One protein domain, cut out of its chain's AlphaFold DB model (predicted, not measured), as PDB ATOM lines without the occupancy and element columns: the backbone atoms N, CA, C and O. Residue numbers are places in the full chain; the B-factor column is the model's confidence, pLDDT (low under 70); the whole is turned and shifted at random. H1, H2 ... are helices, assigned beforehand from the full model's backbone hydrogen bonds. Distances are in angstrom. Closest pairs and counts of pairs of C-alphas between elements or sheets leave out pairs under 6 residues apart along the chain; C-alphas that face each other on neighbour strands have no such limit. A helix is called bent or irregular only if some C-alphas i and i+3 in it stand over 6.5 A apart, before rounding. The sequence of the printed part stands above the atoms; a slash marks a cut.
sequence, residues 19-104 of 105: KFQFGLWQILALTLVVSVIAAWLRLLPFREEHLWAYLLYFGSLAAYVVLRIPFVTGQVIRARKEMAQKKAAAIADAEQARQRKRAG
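What this domain is: This is residues 19 to 104 of the 105 residues of an uncharacterized protein of Blastopirellula retiformator (UniProt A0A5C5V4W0). Two helices, one short and one very long, make a narrow, open, lopsided fork: H1 runs out, the chain turns at residues 44 to 47, and H2 runs back beside it with a gap between them and then on far past the first residue of H1. The far part of H2, residues 84 to 102, sticks out alone and makes much of the length. The printed part has 86 residues with two named helices, H1 then H2, and no named strand; the class is all helix. The whole is extended, with a radius of gyration of the C-alphas of 23.4 A, a rod spanning 84 by 20 by 10 A.

How they stand to each other: H1, residues 19 to 43, is joined by a tight link of 4 residues to H2, residues 48 to 102. The two helices run opposite ways at a shallow tilt of 17 degrees. They are close but not clearly touching, with 1 pair of C-alphas within 8 A. Their closest C-alphas, those of Gly 23 and Val 76, are 7.2 A apart, while the centres are 15.8 A apart. Residues 28 to 40 of H1 stand free, and so do residues 55 to 71 of H2. In H1 every O i to N i+4 pair is within hydrogen-bond range; in H2 47 of 51 are.

Where its parts are: H1 begins at C-alpha 19, (-29.329, 10.907, 16.401), and ends at C-alpha 43, (-21.719, -23.383, 9.133), 35.9 A away. H2 has 55 residues and measures 79.5 A from C-alpha 48 to C-alpha 102 at (-37.181, 37.669, 39.018). H2 is irregular: C-alphas 49 and 52 are 7.9 A apart, and its line is a rough one.

The domain as a whole: The C-alphas of Glu 49 and Gly 104, the two farthest apart, are 83.8 A from each other. The printed part has no cut, and its one link between helices is tight. The mean pLDDT of the printed part is 73.7, and 18 residues are under 70, among them residues 19 to 23, 44 to 46 and 100 to 104.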
ATOM      1  N   LYS A  19     -30.767  11.202  16.538       52.22
ATOM      2  CA  LYS A  19     -29.329  10.907  16.401       52.22
ATOM      3  C   LYS A  19     -28.810   9.843  17.383       52.22
ATOM      4  O   LYS A  19     -27.923   9.078  17.022       52.22
ATOM      5  N   PHE A  20     -29.352   9.768  18.603       53.12
ATOM      6  CA  PHE A  20     -28.950   8.752  19.587       53.12
ATOM      7  C   PHE A  20     -29.523   7.384  19.217       53.12
ATOM      8  O   PHE A  20     -28.819   6.382  19.276       53.12
ATOM      9  N   GLN A  21     -30.773   7.369  18.741       56.31
ATOM     10  CA  GLN A  21     -31.396   6.182  18.157       56.31
ATOM     11  C   GLN A  21     -30.630   5.700  16.924       56.31
ATOM     12  O   GLN A  21     -30.432   4.503  16.795       56.31
ATOM     13  N   PHE A  22     -30.123   6.605  16.078       60.53
ATOM     14  CA  PHE A  22     -29.314   6.245  14.908       60.53
ATOM     15  C   PHE A  22     -27.982   5.577  15.284       60.53
ATOM     16  O   PHE A  22     -27.625   4.560  14.699       60.53
ATOM     17  N   GLY A  23     -27.277   6.095  16.297       63.44
ATOM     18  CA  GLY A  23     -26.061   5.456  16.814       63.44
ATOM     19  C   GLY A  23     -26.333   4.085  17.444       63.44
ATOM     20  O   GLY A  23     -25.583   3.140  17.218       63.44
ATOM     21  N   LEU A  24     -27.442   3.945  18.178       70.88
ATOM     22  CA  LEU A  24     -27.863   2.665  18.758       70.88
ATOM     23  C   LEU A  24     -28.252   1.652  17.671       70.88
ATOM     24  O   LEU A  24     -27.874   0.488  17.759       70.88
ATOM     25  N   TRP A  25     -28.927   2.110  16.612       75.25
ATOM     26  CA  TRP A  25     -29.261   1.306  15.435       75.25
ATOM     27  C   TRP A  25     -28.016   0.872  14.663       75.25
ATOM     28  O   TRP A  25     -27.948  -0.265  14.215       75.25
ATOM     29  N   GLN A  26     -27.008   1.743  14.539       71.38
ATOM     30  CA  GLN A  26     -25.725   1.388  13.931       71.38
ATOM     31  C   GLN A  26     -25.004   0.300  14.725       71.38
ATOM     32  O   GLN A  26     -24.472  -0.622  14.116       71.38
ATOM     33  N   ILE A  27     -25.012   0.376  16.060       76.50
ATOM     34  CA  ILE A  27     -24.415  -0.654  16.921       76.50
ATOM     35  C   ILE A  27     -25.195  -1.967  16.798       76.50
ATOM     36  O   ILE A  27     -24.584  -3.012  16.596       76.50
ATOM     37  N   LEU A  28     -26.529  -1.925  16.860       76.25
ATOM     38  CA  LEU A  28     -27.386  -3.099  16.663       76.25
ATOM     39  C   LEU A  28     -27.168  -3.740  15.290       76.25
ATOM     40  O   LEU A  28     -26.994  -4.950  15.215       76.25
ATOM     41  N   ALA A  29     -27.099  -2.939  14.225       76.44
ATOM     42  CA  ALA A  29     -26.819  -3.415  12.876       76.44
ATOM     43  C   ALA A  29     -25.413  -4.018  12.764       76.44
ATOM     44  O   ALA A  29     -25.259  -5.088  12.184       76.44
ATOM     45  N   LEU A  30     -24.394  -3.393  13.363       77.88
ATOM     46  CA  LEU A  30     -23.039  -3.952  13.427       77.88
ATOM     47  C   LEU A  30     -23.014  -5.282  14.177       77.88
ATOM     48  O   LEU A  30     -22.388  -6.230  13.718       77.88
ATOM     49  N   THR A  31     -23.720  -5.361  15.301       79.56
ATOM     50  CA  THR A  31     -23.773  -6.571  16.125       79.56
ATOM     51  C   THR A  31     -24.499  -7.683  15.376       79.56
ATOM     52  O   THR A  31     -24.000  -8.799  15.323       79.56
ATOM     53  N   LEU A  32     -25.613  -7.366  14.708       82.19
ATOM     54  CA  LEU A  32     -26.339  -8.292  13.843       82.19
ATOM     55  C   LEU A  32     -25.446  -8.808  12.707       82.19
ATOM     56  O   LEU A  32     -25.376 -10.012  12.490       82.19
ATOM     57  N   VAL A  33     -24.726  -7.918  12.020       79.81
ATOM     58  CA  VAL A  33     -23.796  -8.292  10.942       79.81
ATOM     59  C   VAL A  33     -22.699  -9.214  11.471       79.81
ATOM     60  O   VAL A  33     -22.447 -10.255  10.872       79.81
ATOM     61  N   VAL A  34     -22.095  -8.896  12.619       79.25
ATOM     62  CA  VAL A  34     -21.073  -9.749  13.247       79.25
ATOM     63  C   VAL A  34     -21.654 -11.106  13.657       79.25
ATOM     64  O   VAL A  34     -21.023 -12.129  13.407       79.25
ATOM     65  N   SER A  35     -22.861 -11.146  14.227       77.69
ATOM     66  CA  SER A  35     -23.536 -12.396  14.598       77.69
ATOM     67  C   SER A  35     -23.884 -13.256  13.384       77.69
ATOM     68  O   SER A  35     -23.692 -14.468  13.434       77.69
ATOM     69  N   VAL A  36     -24.348 -12.649  12.287       78.69
ATOM     70  CA  VAL A  36     -24.610 -13.355  11.024       78.69
ATOM     71  C   VAL A  36     -23.311 -13.918  10.462       78.69
ATOM     72  O   VAL A  36     -23.272 -15.097  10.132       78.69
ATOM     73  N   ILE A  37     -22.234 -13.129  10.428       77.56
ATOM     74  CA  ILE A  37     -20.913 -13.598   9.986       77.56
ATOM     75  C   ILE A  37     -20.432 -14.761  10.864       77.56
ATOM     76  O   ILE A  37     -19.988 -15.774  10.336       77.56
ATOM     77  N   ALA A  38     -20.565 -14.665  12.188       74.62
ATOM     78  CA  ALA A  38     -20.166 -15.727  13.110       74.62
ATOM     79  C   ALA A  38     -20.992 -17.012  12.925       74.62
ATOM     80  O   ALA A  38     -20.435 -18.111  12.921       74.62
ATOM     81  N   ALA A  39     -22.309 -16.891  12.740       76.69
ATOM     82  CA  ALA A  39     -23.185 -18.024  12.452       76.69
ATOM     83  C   ALA A  39     -22.851 -18.668  11.097       76.69
ATOM     84  O   ALA A  39     -22.835 -19.893  10.981       76.69
ATOM     85  N   TRP A  40     -22.530 -17.850  10.096       76.00
ATOM     86  CA  TRP A  40     -22.151 -18.306   8.762       76.00
ATOM     87  C   TRP A  40     -20.797 -19.024   8.769       76.00
ATOM     88  O   TRP A  40     -20.663 -20.104   8.204       76.00
ATOM     89  N   LEU A  41     -19.823 -18.488   9.508       70.50
ATOM     90  CA  LEU A  41     -18.528 -19.130   9.740       70.50
ATOM     91  C   LEU A  41     -18.652 -20.454  10.489       70.50
ATOM     92  O   LEU A  41     -17.925 -21.394  10.187       70.50
ATOM     93  N   ARG A  42     -19.595 -20.559  11.431       70.81
ATOM     94  CA  ARG A  42     -19.883 -21.816  12.132       70.81
ATOM     95  C   ARG A  42     -20.467 -22.887  11.204       70.81
ATOM     96  O   ARG A  42     -20.306 -24.071  11.482       70.81
ATOM     97  N   LEU A  43     -21.146 -22.480  10.132       72.25
ATOM     98  CA  LEU A  43     -21.719 -23.383   9.133       72.25
ATOM     99  C   LEU A  43     -20.707 -23.857   8.085       72.25
ATOM    100  O   LEU A  43     -20.999 -24.812   7.370       72.25
ATOM    101  N   LEU A  44     -19.549 -23.203   7.974       68.50
ATOM    102  CA  LEU A  44     -18.515 -23.553   7.007       68.50
ATOM    103  C   LEU A  44     -17.653 -24.701   7.551       68.50
ATOM    104  O   LEU A  44     -16.851 -24.481   8.461       68.50
ATOM    105  N   PRO A  45     -17.775 -25.934   7.014       68.62
ATOM    106  CA  PRO A  45     -16.826 -26.984   7.336       68.62
ATOM    107  C   PRO A  45     -15.452 -26.551   6.822       68.62
ATOM    108  O   PRO A  45     -15.294 -26.196   5.650       68.62
ATOM    109  N   PHE A  46     -14.460 -26.556   7.709       65.62
ATOM    110  CA  PHE A  46     -13.095 -26.196   7.355       65.62
ATOM    111  C   PHE A  46     -12.588 -27.162   6.276       65.62
ATOM    112  O   PHE A  46     -12.428 -28.356   6.522       65.62
ATOM    113  N   ARG A  47     -12.394 -26.644   5.062       73.31
ATOM    114  CA  ARG A  47     -11.827 -27.372   3.925       73.31
ATOM    115  C   ARG A  47     -10.483 -26.755   3.583       73.31
ATOM    116  O   ARG A  47     -10.418 -25.568   3.265       73.31
ATOM    117  N   GLU A  48      -9.434 -27.567   3.626       71.62
ATOM    118  CA  GLU A  48      -8.056 -27.144   3.346       71.62
ATOM    119  C   GLU A  48      -7.897 -26.575   1.926       71.62
ATOM    120  O   GLU A  48      -7.131 -25.641   1.714       71.62
ATOM    121  N   GLU A  49      -8.716 -27.039   0.978       79.00
ATOM    122  CA  GLU A  49      -8.774 -26.541  -0.405       79.00
ATOM    123  C   GLU A  49      -9.092 -25.035  -0.509       79.00
ATOM    124  O   GLU A  49      -8.763 -24.393  -1.506       79.00
ATOM    125  N   HIS A  50      -9.716 -24.443   0.515       76.94
ATOM    126  CA  HIS A  50     -10.136 -23.037   0.519       76.94
ATOM    127  C   HIS A  50      -9.379 -22.176   1.534       76.94
ATOM    128  O   HIS A  50      -9.768 -21.036   1.790       76.94
ATOM    129  N   LEU A  51      -8.270 -22.674   2.085       78.06
ATOM    130  CA  LEU A  51      -7.504 -21.994   3.133       78.06
ATOM    131  C   LEU A  51      -7.042 -20.587   2.712       78.06
ATOM    132  O   LEU A  51      -7.183 -19.628   3.473       78.06
ATOM    133  N   TRP A  52      -6.604 -20.429   1.462       79.69
ATOM    134  CA  TRP A  52      -6.251 -19.125   0.890       79.69
ATOM    135  C   TRP A  52      -7.449 -18.185   0.735       79.69
ATOM    136  O   TRP A  52      -7.333 -16.990   1.007       79.69
ATOM    137  N   ALA A  53      -8.612 -18.714   0.346       80.00
ATOM    138  CA  ALA A  53      -9.836 -17.926   0.254       80.00
ATOM    139  C   ALA A  53     -10.281 -17.444   1.642       80.00
ATOM    140  O   ALA A  53     -10.642 -16.277   1.793       80.00
ATOM    141  N   TYR A  54     -10.169 -18.293   2.671       77.00
ATOM    142  CA  TYR A  54     -10.419 -17.893   4.055       77.00
ATOM    143  C   TYR A  54      -9.438 -16.815   4.513       77.00
ATOM    144  O   TYR A  54      -9.880 -15.792   5.024       77.00
ATOM    145  N   LEU A  55      -8.133 -16.980   4.285       81.38
ATOM    146  CA  LEU A  55      -7.128 -15.975   4.652       81.38
ATOM    147  C   LEU A  55      -7.417 -14.604   4.026       81.38
ATOM    148  O   LEU A  55      -7.378 -13.590   4.723       81.38
ATOM    149  N   LEU A  56      -7.761 -14.567   2.737       84.88
ATOM    150  CA  LEU A  56      -8.104 -13.323   2.043       84.88
ATOM    151  C   LEU A  56      -9.417 -12.717   2.559       84.88
ATOM    152  O   LEU A  56      -9.505 -11.506   2.782       84.88
ATOM    153  N   TYR A  57     -10.433 -13.548   2.785       80.62
ATOM    154  CA  TYR A  57     -11.733 -13.098   3.274       80.62
ATOM    155  C   TYR A  57     -11.646 -12.558   4.708       80.62
ATOM    156  O   TYR A  57     -12.076 -11.441   4.986       80.62
ATOM    157  N   PHE A  58     -11.017 -13.301   5.617       79.75
ATOM    158  CA  PHE A  58     -10.809 -12.860   6.995       79.75
ATOM    159  C   PHE A  58      -9.871 -11.659   7.083       79.75
ATOM    160  O   PHE A  58     -10.142 -10.740   7.853       79.75
ATOM    161  N   GLY A  59      -8.806 -11.624   6.278       81.75
ATOM    162  CA  GLY A  59      -7.882 -10.493   6.231       81.75
ATOM    163  C   GLY A  59      -8.569  -9.204   5.775       81.75
ATOM    164  O   GLY A  59      -8.433  -8.167   6.426       81.75
ATOM    165  N   SER A  60      -9.365  -9.271   4.704       84.00
ATOM    166  CA  SER A  60     -10.126  -8.116   4.210       84.00
ATOM    167  C   SER A  60     -11.218  -7.673   5.185       84.00
ATOM    168  O   SER A  60     -11.378  -6.471   5.416       84.00
ATOM    169  N   LEU A  61     -11.913  -8.614   5.828       79.94
ATOM    170  CA  LEU A  61     -12.901  -8.308   6.861       79.94
ATOM    171  C   LEU A  61     -12.255  -7.639   8.083       79.94
ATOM    172  O   LEU A  61     -12.756  -6.622   8.565       79.94
ATOM    173  N   ALA A  62     -11.128  -8.166   8.560       79.31
ATOM    174  CA  ALA A  62     -10.386  -7.587   9.675       79.31
ATOM    175  C   ALA A  62      -9.898  -6.172   9.340       79.31
ATOM    176  O   ALA A  62     -10.116  -5.248  10.123       79.31
ATOM    177  N   ALA A  63      -9.321  -5.974   8.150       82.06
ATOM    178  CA  ALA A  63      -8.904  -4.657   7.680       82.06
ATOM    179  C   ALA A  63     -10.084  -3.675   7.631       82.06
ATOM    180  O   ALA A  63      -9.985  -2.557   8.140       82.06
ATOM    181  N   TYR A  64     -11.228  -4.107   7.091       82.56
ATOM    182  CA  TYR A  64     -12.443  -3.298   7.053       82.56
ATOM    183  C   TYR A  64     -12.887  -2.878   8.456       82.56
ATOM    184  O   TYR A  64     -13.130  -1.695   8.696       82.56
ATOM    185  N   VAL A  65     -12.953  -3.817   9.401       78.56
ATOM    186  CA  VAL A  65     -13.358  -3.547  10.787       78.56
ATOM    187  C   VAL A  65     -12.387  -2.574  11.467       78.56
ATOM    188  O   VAL A  65     -12.832  -1.584  12.049       78.56
ATOM    189  N   VAL A  66     -11.076  -2.793  11.331       82.50
ATOM    190  CA  VAL A  66     -10.031  -1.929  11.910       82.50
ATOM    191  C   VAL A  66     -10.103  -0.502  11.363       82.50
ATOM    192  O   VAL A  66      -9.926   0.448  12.121       82.50
ATOM    193  N   LEU A  67     -10.425  -0.322  10.080       82.94
ATOM    194  CA  LEU A  67     -10.631   0.999   9.478       82.94
ATOM    195  C   LEU A  67     -11.969   1.634   9.892       82.94
ATOM    196  O   LEU A  67     -12.061   2.852  10.071       82.94
ATOM    197  N   ARG A  68     -13.027   0.831  10.049       77.75
ATOM    198  CA  ARG A  68     -14.388   1.334  10.287       77.75
ATOM    199  C   ARG A  68     -14.647   1.704  11.746       77.75
ATOM    200  O   ARG A  68     -15.311   2.713  11.991       77.75
ATOM    201  N   ILE A  69     -14.117   0.948  12.709       75.56
ATOM    202  CA  ILE A  69     -14.270   1.217  14.150       75.56
ATOM    203  C   ILE A  69     -13.838   2.645  14.538       75.56
ATOM    204  O   ILE A  69     -14.651   3.345  15.147       75.56
ATOM    205  N   PRO A  70     -12.628   3.139  14.203       74.25
ATOM    206  CA  PRO A  70     -12.207   4.483  14.592       74.25
ATOM    207  C   PRO A  70     -13.050   5.566  13.915       74.25
ATOM    208  O   PRO A  70     -13.357   6.581  14.538       74.25
ATOM    209  N   PHE A  71     -13.503   5.333  12.680       76.31
ATOM    210  CA  PHE A  71     -14.393   6.254  11.975       76.31
ATOM    211  C   PHE A  71     -15.747   6.398  12.681       76.31
ATOM    212  O   PHE A  71     -16.190   7.514  12.960       76.31
ATOM    213  N   VAL A  72     -16.383   5.277  13.037       72.69
ATOM    214  CA  VAL A  72     -17.656   5.275  13.778       72.69
ATOM    215  C   VAL A  72     -17.465   5.866  15.178       72.69
ATOM    216  O   VAL A  72     -18.234   6.730  15.598       72.69
ATOM    217  N   THR A  73     -16.395   5.484  15.876       72.31
ATOM    218  CA  THR A  73     -16.076   5.994  17.219       72.31
ATOM    219  C   THR A  73     -15.860   7.510  17.204       72.31
ATOM    220  O   THR A  73     -16.397   8.224  18.052       72.31
ATOM    221  N   GLY A  74     -15.159   8.034  16.195       73.31
ATOM    222  CA  GLY A  74     -14.968   9.470  15.999       73.31
ATOM    223  C   GLY A  74     -16.283  10.225  15.780       73.31
ATOM    224  O   GLY A  74     -16.483  11.294  16.367       73.31
ATOM    225  N   GLN A  75     -17.213   9.666  15.000       74.50
ATOM    226  CA  GLN A  75     -18.545  10.256  14.821       74.50
ATOM    227  C   GLN A  75     -19.354  10.266  16.122       74.50
ATOM    228  O   GLN A  75     -19.962  11.285  16.453       74.50
ATOM    229  N   VAL A  76     -19.314   9.179  16.896       70.75
ATOM    230  CA  VAL A  76     -20.013   9.086  18.188       70.75
ATOM    231  C   VAL A  76     -19.453  10.098  19.194       70.75
ATOM    232  O   VAL A  76     -20.225  10.770  19.882       70.75
ATOM    233  N   ILE A  77     -18.130  10.271  19.257       73.00
ATOM    234  CA  ILE A  77     -17.491  11.253  20.148       73.00
ATOM    235  C   ILE A  77     -17.872  12.684  19.749       73.00
ATOM    236  O   ILE A  77     -18.224  13.488  20.619       73.00
ATOM    237  N   ARG A  78     -17.854  13.013  18.450       71.00
ATOM    238  CA  ARG A  78     -18.295  14.330  17.953       71.00
ATOM    239  C   ARG A  78     -19.768  14.585  18.273       71.00
ATOM    240  O   ARG A  78     -20.092  15.630  18.831       71.00
ATOM    241  N   ALA A  79     -20.634  13.600  18.033       68.75
ATOM    242  CA  ALA A  79     -22.053  13.691  18.366       68.75
ATOM    243  C   ALA A  79     -22.288  13.888  19.875       68.75
ATOM    244  O   ALA A  79     -23.164  14.662  20.269       68.75
ATOM    245  N   ARG A  80     -21.487  13.246  20.738       70.88
ATOM    246  CA  ARG A  80     -21.537  13.472  22.192       70.88
ATOM    247  C   ARG A  80     -21.098  14.883  22.585       70.88
ATOM    248  O   ARG A  80     -21.765  15.489  23.421       70.88
ATOM    249  N   LYS A  81     -20.026  15.416  21.987       71.62
ATOM    250  CA  LYS A  81     -19.567  16.793  22.255       71.62
ATOM    251  C   LYS A  81     -20.613  17.833  21.848       71.62
ATOM    252  O   LYS A  81     -20.923  18.709  22.650       71.62
ATOM    253  N   GLU A  82     -21.221  17.690  20.669       71.69
ATOM    254  CA  GLU A  82     -22.310  18.575  20.228       71.69
ATOM    255  C   GLU A  82     -23.513  18.526  21.182       71.69
ATOM    256  O   GLU A  82     -24.111  19.553  21.502       71.69
ATOM    257  N   MET A  83     -23.868  17.336  21.668       64.25
ATOM    258  CA  MET A  83     -24.967  17.161  22.622       64.25
ATOM    259  C   MET A  83     -24.662  17.792  23.987       64.25
ATOM    260  O   MET A  83     -25.558  18.379  24.593       64.25
ATOM    261  N   ALA A  84     -23.421  17.698  24.467       69.62
ATOM    262  CA  ALA A  84     -23.002  18.333  25.717       69.62
ATOM    263  C   ALA A  84     -23.062  19.866  25.617       69.62
ATOM    264  O   ALA A  84     -23.614  20.514  26.502       69.62
ATOM    265  N   GLN A  85     -22.585  20.433  24.505       73.25
ATOM    266  CA  GLN A  85     -22.650  21.877  24.254       73.25
ATOM    267  C   GLN A  85     -24.094  22.381  24.159       73.25
ATOM    268  O   GLN A  85     -24.436  23.386  24.776       73.25
ATOM    269  N   LYS A  86     -24.975  21.654  23.459       68.62
ATOM    270  CA  LYS A  86     -26.400  22.014  23.367       68.62
ATOM    271  C   LYS A  86     -27.117  21.948  24.711       68.62
ATOM    272  O   LYS A  86     -27.964  22.792  24.981       68.62
ATOM    273  N   LYS A  87     -26.781  20.970  25.560       69.56
ATOM    274  CA  LYS A  87     -27.315  20.905  26.928       69.56
ATOM    275  C   LYS A  87     -26.852  22.094  27.766       69.56
ATOM    276  O   LYS A  87     -27.680  22.690  28.440       69.56
ATOM    277  N   ALA A  88     -25.571  22.455  27.693       71.94
ATOM    278  CA  ALA A  88     -25.040  23.607  28.419       71.94
ATOM    279  C   ALA A  88     -25.718  24.921  27.987       71.94
ATOM    280  O   ALA A  88     -26.150  25.686  28.842       71.94
ATOM    281  N   ALA A  89     -25.898  25.134  26.678       72.38
ATOM    282  CA  ALA A  89     -26.605  26.303  26.150       72.38
ATOM    283  C   ALA A  89     -28.075  26.354  26.608       72.38
ATOM    284  O   ALA A  89     -28.537  27.382  27.083       72.38
ATOM    285  N   ALA A  90     -28.788  25.223  26.558       72.69
ATOM    286  CA  ALA A  90     -30.181  25.159  27.000       72.69
ATOM    287  C   ALA A  90     -30.354  25.428  28.507       72.69
ATOM    288  O   ALA A  90     -31.369  25.991  28.915       72.69
ATOM    289  N   ILE A  91     -29.382  25.031  29.337       76.25
ATOM    290  CA  ILE A  91     -29.388  25.325  30.778       76.25
ATOM    291  C   ILE A  91     -29.127  26.818  31.015       76.25
ATOM    292  O   ILE A  91     -29.865  27.437  31.778       76.25
ATOM    293  N   ALA A  92     -28.149  27.406  30.318       76.19
ATOM    294  CA  ALA A  92     -27.844  28.834  30.420       76.19
ATOM    295  C   ALA A  92     -29.030  29.715  29.983       76.19
ATOM    296  O   ALA A  92     -29.371  30.680  30.669       76.19
ATOM    297  N   ASP A  93     -29.717  29.348  28.898       77.06
ATOM    298  CA  ASP A  93     -30.926  30.044  28.439       77.06
ATOM    299  C   ASP A  93     -32.068  29.934  29.463       77.06
ATOM    300  O   ASP A  93     -32.780  30.907  29.727       77.06
ATOM    301  N   ALA A  94     -32.233  28.763  30.089       76.25
ATOM    302  CA  ALA A  94     -33.234  28.554  31.131       76.25
ATOM    303  C   ALA A  94     -32.926  29.350  32.414       76.25
ATOM    304  O   ALA A  94     -33.850  29.861  33.053       76.25
ATOM    305  N   GLU A  95     -31.653  29.495  32.788       78.19
ATOM    306  CA  GLU A  95     -31.230  30.336  33.914       78.19
ATOM    307  C   GLU A  95     -31.437  31.825  33.633       78.19
ATOM    308  O   GLU A  95     -32.002  32.525  34.477       78.19
ATOM    309  N   GLN A  96     -31.089  32.309  32.436       78.00
ATOM    310  CA  GLN A  96     -31.356  33.698  32.048       78.00
ATOM    311  C   GLN A  96     -32.857  34.007  32.027       78.00
ATOM    312  O   GLN A  96     -33.280  35.064  32.499       78.00
ATOM    313  N   ALA A  97     -33.685  33.083  31.535       74.75
ATOM    314  CA  ALA A  97     -35.137  33.239  31.563       74.75
ATOM    315  C   ALA A  97     -35.684  33.317  33.001       74.75
ATOM    316  O   ALA A  97     -36.591  34.104  33.271       74.75
ATOM    317  N   ARG A  98     -35.115  32.552  33.944       71.31
ATOM    318  CA  ARG A  98     -35.480  32.621  35.372       71.31
ATOM    319  C   ARG A  98     -35.043  33.931  36.022       71.31
ATOM    320  O   ARG A  98     -35.799  34.480  36.817       71.31
ATOM    321  N   GLN A  99     -33.866  34.448  35.682       75.06
ATOM    322  CA  GLN A  99     -33.383  35.729  36.204       75.06
ATOM    323  C   GLN A  99     -34.210  36.910  35.688       75.06
ATOM    324  O   GLN A  99     -34.571  37.781  36.471       75.06
ATOM    325  N   ARG A 100     -34.597  36.907  34.405       68.44
ATOM    326  CA  ARG A 100     -35.484  37.941  33.836       68.44
ATOM    327  C   ARG A 100     -36.867  37.950  34.481       68.44
ATOM    328  O   ARG A 100     -37.416  39.021  34.688       68.44
ATOM    329  N   LYS A 101     -37.402  36.778  34.838       66.50
ATOM    330  CA  LYS A 101     -38.667  36.679  35.581       66.50
ATOM    331  C   LYS A 101     -38.572  37.241  37.003       66.50
ATOM    332  O   LYS A 101     -39.542  37.810  37.464       66.50
ATOM    333  N   ARG A 102     -37.414  37.123  37.665       61.69
ATOM    334  CA  ARG A 102     -37.181  37.669  39.018       61.69
ATOM    335  C   ARG A 102     -36.847  39.161  39.048       61.69
ATOM    336  O   ARG A 102     -36.951  39.767  40.099       61.69
ATOM    337  N   ALA A 103     -36.380  39.729  37.937       62.69
ATOM    338  CA  ALA A 103     -36.046  41.151  37.828       62.69
ATOM    339  C   ALA A 103     -37.221  42.019  37.333       62.69
ATOM    340  O   ALA A 103     -37.066  43.230  37.215       62.69
ATOM    341  N   GLY A 104     -38.347  41.392  36.974       56.81
ATOM    342  CA  GLY A 104     -39.579  42.055  36.537       56.81
ATOM    343  C   GLY A 104     -40.742  41.960  37.534       56.81
ATOM    344  O   GLY A 104     -41.836  42.388  37.178       56.81
TER     345      GLY A 104